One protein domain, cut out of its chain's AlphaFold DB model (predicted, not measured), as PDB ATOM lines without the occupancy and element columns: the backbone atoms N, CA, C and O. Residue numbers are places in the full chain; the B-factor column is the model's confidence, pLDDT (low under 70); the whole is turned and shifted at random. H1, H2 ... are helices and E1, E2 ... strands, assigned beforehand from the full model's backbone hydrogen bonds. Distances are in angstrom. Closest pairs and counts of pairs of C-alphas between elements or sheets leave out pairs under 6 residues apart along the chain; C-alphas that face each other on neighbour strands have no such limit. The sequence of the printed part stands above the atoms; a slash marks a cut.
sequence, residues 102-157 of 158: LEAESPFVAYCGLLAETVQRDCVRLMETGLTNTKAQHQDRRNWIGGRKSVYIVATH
ATOM      1  N   LEU A 102     146.915 138.076 194.707       88.88
ATOM      2  CA  LEU A 102     147.667 136.856 194.407       88.88
ATOM      3  C   LEU A 102     146.921 135.889 193.477       88.88
ATOM      4  O   LEU A 102     147.558 135.028 192.873       88.88
ATOM      5  N   GLU A 103     145.602 136.041 193.353       90.94
ATOM      6  CA  GLU A 103     144.751 135.235 192.468       90.94
ATOM      7  C   GLU A 103     144.800 135.731 191.017       90.94
ATOM      8  O   GLU A 103     144.420 135.005 190.100       90.94
ATOM      9  N   ALA A 104     145.278 136.960 190.792       88.69
ATOM     10  CA  ALA A 104     145.376 137.544 189.464       88.69
ATOM     11  C   ALA A 104     146.434 136.839 188.601       88.69
ATOM     12  O   ALA A 104     147.452 136.336 189.088       88.69
ATOM     13  N   GLU A 105     146.228 136.871 187.282       87.31
ATOM     14  CA  GLU A 105     147.200 136.365 186.306       87.31
ATOM     15  C   GLU A 105     148.552 137.081 186.441       87.31
ATOM     16  O   GLU A 105     149.604 136.438 186.438       87.31
ATOM     17  N   SER A 106     148.510 138.397 186.676       86.62
ATOM     18  CA  SER A 106     149.672 139.235 186.972       86.62
ATOM     19  C   SER A 106     149.487 139.980 188.303       86.62
ATOM     20  O   SER A 106     148.981 141.108 188.321       86.62
ATOM     21  N   PRO A 107     149.900 139.379 189.439       89.31
ATOM     22  CA  PRO A 107     149.700 139.960 190.768       89.31
ATOM     23  C   PRO A 107     150.311 141.353 190.937       89.31
ATOM     24  O   PRO A 107     149.713 142.228 191.555       89.31
ATOM     25  N   PHE A 108     151.481 141.594 190.341       88.12
ATOM     26  CA  PHE A 108     152.129 142.902 190.405       88.12
ATOM     27  C   PHE A 108     151.307 143.988 189.696       88.12
ATOM     28  O   PHE A 108     151.133 145.077 190.235       88.12
ATOM     29  N   VAL A 109     150.759 143.685 188.515       88.94
ATOM     30  CA  VAL A 109     149.922 144.633 187.764       88.94
ATOM     31  C   VAL A 109     148.615 144.895 188.505       88.94
ATOM     32  O   VAL A 109     148.236 146.053 188.662       88.94
ATOM     33  N   ALA A 110     147.978 143.847 189.039       90.62
ATOM     34  CA  ALA A 110     146.777 143.979 189.861       90.62
ATOM     35  C   ALA A 110     147.025 144.867 191.095       90.62
ATOM     36  O   ALA A 110     146.229 145.754 191.395       90.62
ATOM     37  N   TYR A 111     148.166 144.690 191.767       91.88
ATOM     38  CA  TYR A 111     148.579 145.547 192.878       91.88
ATOM     39  C   TYR A 111     148.801 147.006 192.455       91.88
ATOM     40  O   TYR A 111     148.335 147.919 193.134       91.88
ATOM     41  N   CYS A 112     149.492 147.245 191.336       91.38
ATOM     42  CA  CYS A 112     149.704 148.596 190.816       91.38
ATOM     43  C   CYS A 112     148.388 149.281 190.416       91.38
ATOM     44  O   CYS A 112     148.259 150.484 190.633       91.38
ATOM     45  N   GLY A 113     147.424 148.530 189.879       91.12
ATOM     46  CA  GLY A 113     146.072 149.016 189.596       91.12
ATOM     47  C   GLY A 113     145.358 149.485 190.861       91.12
ATOM     48  O   GLY A 113     144.952 150.641 190.935       91.12
ATOM     49  N   LEU A 114     145.323 148.637 191.896       92.31
ATOM     50  CA  LEU A 114     144.745 149.008 193.191       92.31
ATOM     51  C   LEU A 114     145.426 150.248 193.788       92.31
ATOM     52  O   LEU A 114     144.756 151.159 194.261       92.31
ATOM     53  N   LEU A 115     146.759 150.328 193.723       91.56
ATOM     54  CA  LEU A 115     147.487 151.512 194.179       91.56
ATOM     55  C   LEU A 115     147.084 152.769 193.404       91.56
ATOM     56  O   LEU A 115     146.908 153.815 194.022       91.56
ATOM     57  N   ALA A 116     146.945 152.688 192.081       90.00
ATOM     58  CA  ALA A 116     146.568 153.830 191.255       90.00
ATOM     59  C   ALA A 116     145.197 154.405 191.650       90.00
ATOM     60  O   ALA A 116     145.063 155.624 191.723       90.00
ATOM     61  N   GLU A 117     144.228 153.557 192.001       87.62
ATOM     62  CA  GLU A 117     142.904 153.983 192.489       87.62
ATOM     63  C   GLU A 117     142.968 154.745 193.822       87.62
ATOM     64  O   GLU A 117     142.105 155.571 194.114       87.62
ATOM     65  N   THR A 118     144.004 154.510 194.634       88.06
ATOM     66  CA  THR A 118     144.180 155.206 195.921       88.06
ATOM     67  C   THR A 118     144.875 156.564 195.800       88.06
ATOM     68  O   THR A 118     144.912 157.331 196.768       88.06
ATOM     69  N   VAL A 119     145.447 156.888 194.635       86.25
ATOM     70  CA  VAL A 119     146.171 158.146 194.429       86.25
ATOM     71  C   VAL A 119     145.172 159.284 194.208       86.25
ATOM     72  O   VAL A 119     144.503 159.359 193.186       86.25
ATOM     73  N   GLN A 120     145.121 160.220 195.155       80.69
ATOM     74  CA  GLN A 120     144.260 161.408 195.103       80.69
ATOM     75  C   GLN A 120     144.814 162.470 194.133       80.69
ATOM     76  O   GLN A 120     145.356 163.490 194.566       80.69
ATOM     77  N   ARG A 121     144.736 162.215 192.822       80.88
ATOM     78  CA  ARG A 121     145.060 163.180 191.756       80.88
ATOM     79  C   ARG A 121     144.067 163.107 190.605       80.88
ATOM     80  O   ARG A 121     143.442 162.075 190.396       80.88
ATOM     81  N   ASP A 122     143.991 164.196 189.847       81.56
ATOM     82  CA  ASP A 122     142.989 164.402 188.797       81.56
ATOM     83  C   ASP A 122     143.173 163.441 187.615       81.56
ATOM     84  O   ASP A 122     142.204 162.949 187.043       81.56
ATOM     85  N   CYS A 123     144.422 163.105 187.279       85.56
ATOM     86  CA  CYS A 123     144.725 162.177 186.197       85.56
ATOM     87  C   CYS A 123     145.750 161.132 186.644       85.56
ATOM     88  O   CYS A 123     146.960 161.375 186.623       85.56
ATOM     89  N   VAL A 124     145.262 159.942 187.009       89.94
ATOM     90  CA  VAL A 124     146.089 158.778 187.351       89.94
ATOM     91  C   VAL A 124     145.914 157.690 186.298       89.94
ATOM     92  O   VAL A 124     144.795 157.274 186.003       89.94
ATOM     93  N   ARG A 125     147.018 157.226 185.708       89.62
ATOM     94  CA  ARG A 125     147.013 156.170 184.686       89.62
ATOM     95  C   ARG A 125     148.120 155.162 184.939       89.62
ATOM     96  O   ARG A 125     149.217 155.517 185.374       89.62
ATOM     97  N   LEU A 126     147.838 153.908 184.612       90.62
ATOM     98  CA  LEU A 126     148.841 152.857 184.540       90.62
ATOM     99  C   LEU A 126     149.509 152.896 183.164       90.62
ATOM    100  O   LEU A 126     148.819 152.930 182.146       90.62
ATOM    101  N   MET A 127     150.836 152.879 183.125       89.69
ATOM    102  CA  MET A 127     151.595 152.771 181.882       89.69
ATOM    103  C   MET A 127     152.408 151.487 181.876       89.69
ATOM    104  O   MET A 127     153.233 151.264 182.764       89.69
ATOM    105  N   GLU A 128     152.194 150.670 180.851       88.81
ATOM    106  CA  GLU A 128     153.017 149.500 180.572       88.81
ATOM    107  C   GLU A 128     154.235 149.895 179.739       88.81
ATOM    108  O   GLU A 128     154.154 150.715 178.825       88.81
ATOM    109  N   THR A 129     155.382 149.305 180.051       85.50
ATOM    110  CA  THR A 129     156.644 149.572 179.340       85.50
ATOM    111  C   THR A 129     157.170 148.354 178.593       85.50
ATOM    112  O   THR A 129     158.138 148.464 177.845       85.50
ATOM    113  N   GLY A 130     156.598 147.172 178.848       80.81
ATOM    114  CA  GLY A 130     157.113 145.891 178.358       80.81
ATOM    115  C   GLY A 130     158.466 145.476 178.957       80.81
ATOM    116  O   GLY A 130     158.991 144.420 178.608       80.81
ATOM    117  N   LEU A 131     159.048 146.264 179.871       81.81
ATOM    118  CA  LEU A 131     160.360 145.979 180.451       81.81
ATOM    119  C   LEU A 131     160.237 144.968 181.594       81.81
ATOM    120  O   LEU A 131     159.934 145.327 182.732       81.81
ATOM    121  N   THR A 132     160.532 143.700 181.318       76.88
ATOM    122  CA  THR A 132     160.615 142.644 182.338       76.88
ATOM    123  C   THR A 132     162.069 142.263 182.613       76.88
ATOM    124  O   THR A 132     162.929 142.289 181.731       76.88
ATOM    125  N   ASN A 133     162.386 141.944 183.869       77.31
ATOM    126  CA  ASN A 133     163.703 141.422 184.222       77.31
ATOM    127  C   ASN A 133     163.691 139.896 184.079       77.31
ATOM    128  O   ASN A 133     163.099 139.194 184.892       77.31
ATOM    129  N   THR A 134     164.363 139.397 183.043       75.38
ATOM    130  CA  THR A 134     164.342 137.984 182.631       75.38
ATOM    131  C   THR A 134     165.319 137.086 183.393       75.38
ATOM    132  O   THR A 134     165.403 135.891 183.105       75.38
ATOM    133  N   LYS A 135     166.071 137.614 184.371       78.88
ATOM    134  CA  LYS A 135     167.018 136.797 185.148       78.88
ATOM    135  C   LYS A 135     166.275 135.679 185.889       78.88
ATOM    136  O   LYS A 135     165.276 135.938 186.554       78.88
ATOM    137  N   ALA A 136     166.822 134.462 185.845       67.19
ATOM    138  CA  ALA A 136     166.225 133.257 186.434       67.19
ATOM    139  C   ALA A 136     165.818 133.423 187.913       67.19
ATOM    140  O   ALA A 136     164.777 132.932 188.336       67.19
ATOM    141  N   GLN A 137     166.584 134.202 188.685       71.12
ATOM    142  CA  GLN A 137     166.314 134.492 190.100       71.12
ATOM    143  C   GLN A 137     165.011 135.288 190.345       71.12
ATOM    144  O   GLN A 137     164.558 135.408 191.483       71.12
ATOM    145  N   HIS A 138     164.405 135.844 189.294       67.81
ATOM    146  CA  HIS A 138     163.179 136.641 189.354       67.81
ATOM    147  C   HIS A 138     161.974 135.970 188.679       67.81
ATOM    148  O   HIS A 138     160.957 136.628 188.490       67.81
ATOM    149  N   GLN A 139     162.073 134.683 188.321       65.69
ATOM    150  CA  GLN A 139     160.967 133.924 187.716       65.69
ATOM    151  C   GLN A 139     159.994 133.322 188.746       65.69
ATOM    152  O   GLN A 139     158.977 132.743 188.373       65.69
ATOM    153  N   ASP A 140     160.276 133.461 190.044       75.00
ATOM    154  CA  ASP A 140     159.341 133.076 191.101       75.00
ATOM    155  C   ASP A 140     158.124 134.019 191.103       75.00
ATOM    156  O   ASP A 140     158.267 135.235 191.241       75.00
ATOM    157  N   ARG A 141     156.909 133.462 191.005       69.31
ATOM    158  CA  ARG A 141     155.641 134.219 191.069       69.31
ATOM    159  C   ARG A 141     155.455 134.980 192.383       69.31
ATOM    160  O   ARG A 141     154.704 135.954 192.418       69.31
ATOM    161  N   ARG A 142     156.123 134.565 193.462       75.12
ATOM    162  CA  ARG A 142     156.144 135.292 194.742       75.12
ATOM    163  C   ARG A 142     157.177 136.423 194.754       75.12
ATOM    164  O   ARG A 142     157.108 137.301 195.609       75.12
ATOM    165  N   ASN A 143     158.105 136.439 193.797       79.69
ATOM    166  CA  ASN A 143     159.154 137.442 193.665       79.69
ATOM    167  C   ASN A 143     158.799 138.497 192.604       79.69
ATOM    168  O   ASN A 143     159.225 138.438 191.450       79.69
ATOM    169  N   TRP A 144     158.070 139.534 193.010       79.50
ATOM    170  CA  TRP A 144     157.611 140.590 192.095       79.50
ATOM    171  C   TRP A 144     158.718 141.550 191.632       79.50
ATOM    172  O   TRP A 144     158.465 142.459 190.839       79.50
ATOM    173  N   ILE A 145     159.966 141.353 192.076       79.88
ATOM    174  CA  ILE A 145     161.115 142.166 191.649       79.88
ATOM    175  C   ILE A 145     161.305 142.089 190.126       79.88
ATOM    176  O   ILE A 145     161.716 143.079 189.515       79.88
ATOM    177  N   GLY A 146     160.954 140.955 189.506       77.56
ATOM    178  CA  GLY A 146     161.010 140.762 188.055       77.56
ATOM    179  C   GLY A 146     160.118 141.724 187.259       77.56
ATOM    180  O   GLY A 146     160.526 142.218 186.205       77.56
ATOM    181  N   GLY A 147     158.934 142.031 187.801       73.62
ATOM    182  CA  GLY A 147     157.914 142.891 187.191       73.62
ATOM    183  C   GLY A 147     158.026 144.370 187.563       73.62
ATOM    184  O   GLY A 147     157.343 145.197 186.978       73.62
ATOM    185  N   ARG A 148     158.927 144.759 188.475       82.19
ATOM    186  CA  ARG A 148     159.011 146.144 188.984       82.19
ATOM    187  C   ARG A 148     159.203 147.215 187.897       82.19
ATOM    188  O   ARG A 148     158.947 148.388 188.146       82.19
ATOM    189  N   LYS A 149     159.711 146.830 186.725       84.06
ATOM    190  CA  LYS A 149     159.926 147.739 185.596       84.06
ATOM    191  C   LYS A 149     158.840 147.676 184.526       84.06
ATOM    192  O   LYS A 149     158.861 148.529 183.648       84.06
ATOM    193  N   SER A 150     157.927 146.708 184.581       84.81
ATOM    194  CA  SER A 150     156.967 146.479 183.499       84.81
ATOM    195  C   SER A 150     155.822 147.482 183.515       84.81
ATOM    196  O   SER A 150     155.211 147.706 182.475       84.81
ATOM    197  N   VAL A 151     155.544 148.084 184.677       88.00
ATOM    198  CA  VAL A 151     154.420 148.993 184.896       88.00
ATOM    199  C   VAL A 151     154.805 150.145 185.822       88.00
ATOM    200  O   VAL A 151     155.501 149.941 186.818       88.00
ATOM    201  N   TYR A 152     154.308 151.346 185.514       89.44
ATOM    202  CA  TYR A 152     154.430 152.536 186.358       89.44
ATOM    203  C   TYR A 152     153.100 153.286 186.462       89.44
ATOM    204  O   TYR A 152     152.303 153.295 185.527       89.44
ATOM    205  N   ILE A 153     152.882 153.943 187.602       90.50
ATOM    206  CA  ILE A 153     151.736 154.826 187.831       90.50
ATOM    207  C   ILE A 153     152.162 156.249 187.474       90.50
ATOM    208  O   ILE A 153     153.127 156.770 188.042       90.50
ATOM    209  N   VAL A 154     151.444 156.878 186.551       90.81
ATOM    210  CA  VAL A 154     151.618 158.288 186.196       90.81
ATOM    211  C   VAL A 154     150.461 159.068 186.796       90.81
ATOM    212  O   VAL A 154     149.308 158.761 186.519       90.81
ATOM    213  N   ALA A 155     150.778 160.060 187.626       89.06
ATOM    214  CA  ALA A 155     149.801 160.916 188.287       89.06
ATOM    215  C   ALA A 155     150.110 162.388 187.983       89.06
ATOM    216  O   ALA A 155     151.032 162.967 188.574       89.06
ATOM    217  N   THR A 156     149.358 162.977 187.057       87.50
ATOM    218  CA  THR A 156     149.490 164.380 186.636       87.50
ATOM    219  C   THR A 156     148.380 165.238 187.235       87.50
ATOM    220  O   THR A 156     147.321 164.735 187.606       87.50
ATOM    221  N   HIS A 157     148.657 166.535 187.345       77.81
ATOM    222  CA  HIS A 157     147.622 167.561 187.449       77.81
ATOM    223  C   HIS A 157     147.344 168.054 186.028       77.81
ATOM    224  O   HIS A 157     148.286 168.102 185.230       77.81
TER     225      HIS A 157
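What this domain is: This is residues 102 to 157 of the 158 residues of the protein "Hypothetical protein" of Proboscia inermis (UniProt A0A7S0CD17). A ribbon of two antiparallel strands, E1 and E2, has helix H1 packed over one face; beyond one end of the ribbon, a long loop folds back to the short helix H2. The 56 printed residues include two named helices and two named strands, in the order H1, E1, H2, E2, a mixed class. The outline is elongated, 39 by 22 by 13 A, and only just loose, close to compact, with radius of gyration of the C-alphas 12.4 A.

Where its parts are: Find C-alpha 107 at (149.700, 139.960, 190.768); from there H1, residues 107 to 118, runs 17.0 A. E1, residues 123 to 128, covers 16.2 A. H2 is residues 144 to 147, 5.4 A. E2, residues 151 to 156, runs 16.3 A to C-alpha 156 at (149.490, 164.380, 186.636).

How they stand to each other: Look at E1 and E2, antiparallel at 158 degrees: N 127 and O 152 are 2.8 A apart, within hydrogen-bond range. The closest C-alphas of H1 and E1 are those of Ala 116 and Val 124, 6.3 A; of H1 and E2, Ala 116 and Ile 153, 6.3 A. H1 and H2 are close but not clearly touching, the closest C-alphas being Phe 108 and Trp 144, 6.2 A. In H1 every O i to N i+4 pair is within hydrogen-bond range; H2 is too short for one.

The domain as a whole: The C-alphas farthest apart, Ala 136 and His 157, are 39.0 A apart. The printed part has no cut. The link from E1 to H2 is long, 15 residues; there pLDDT falls under 70 at residues 136, 138 to 139 and 141.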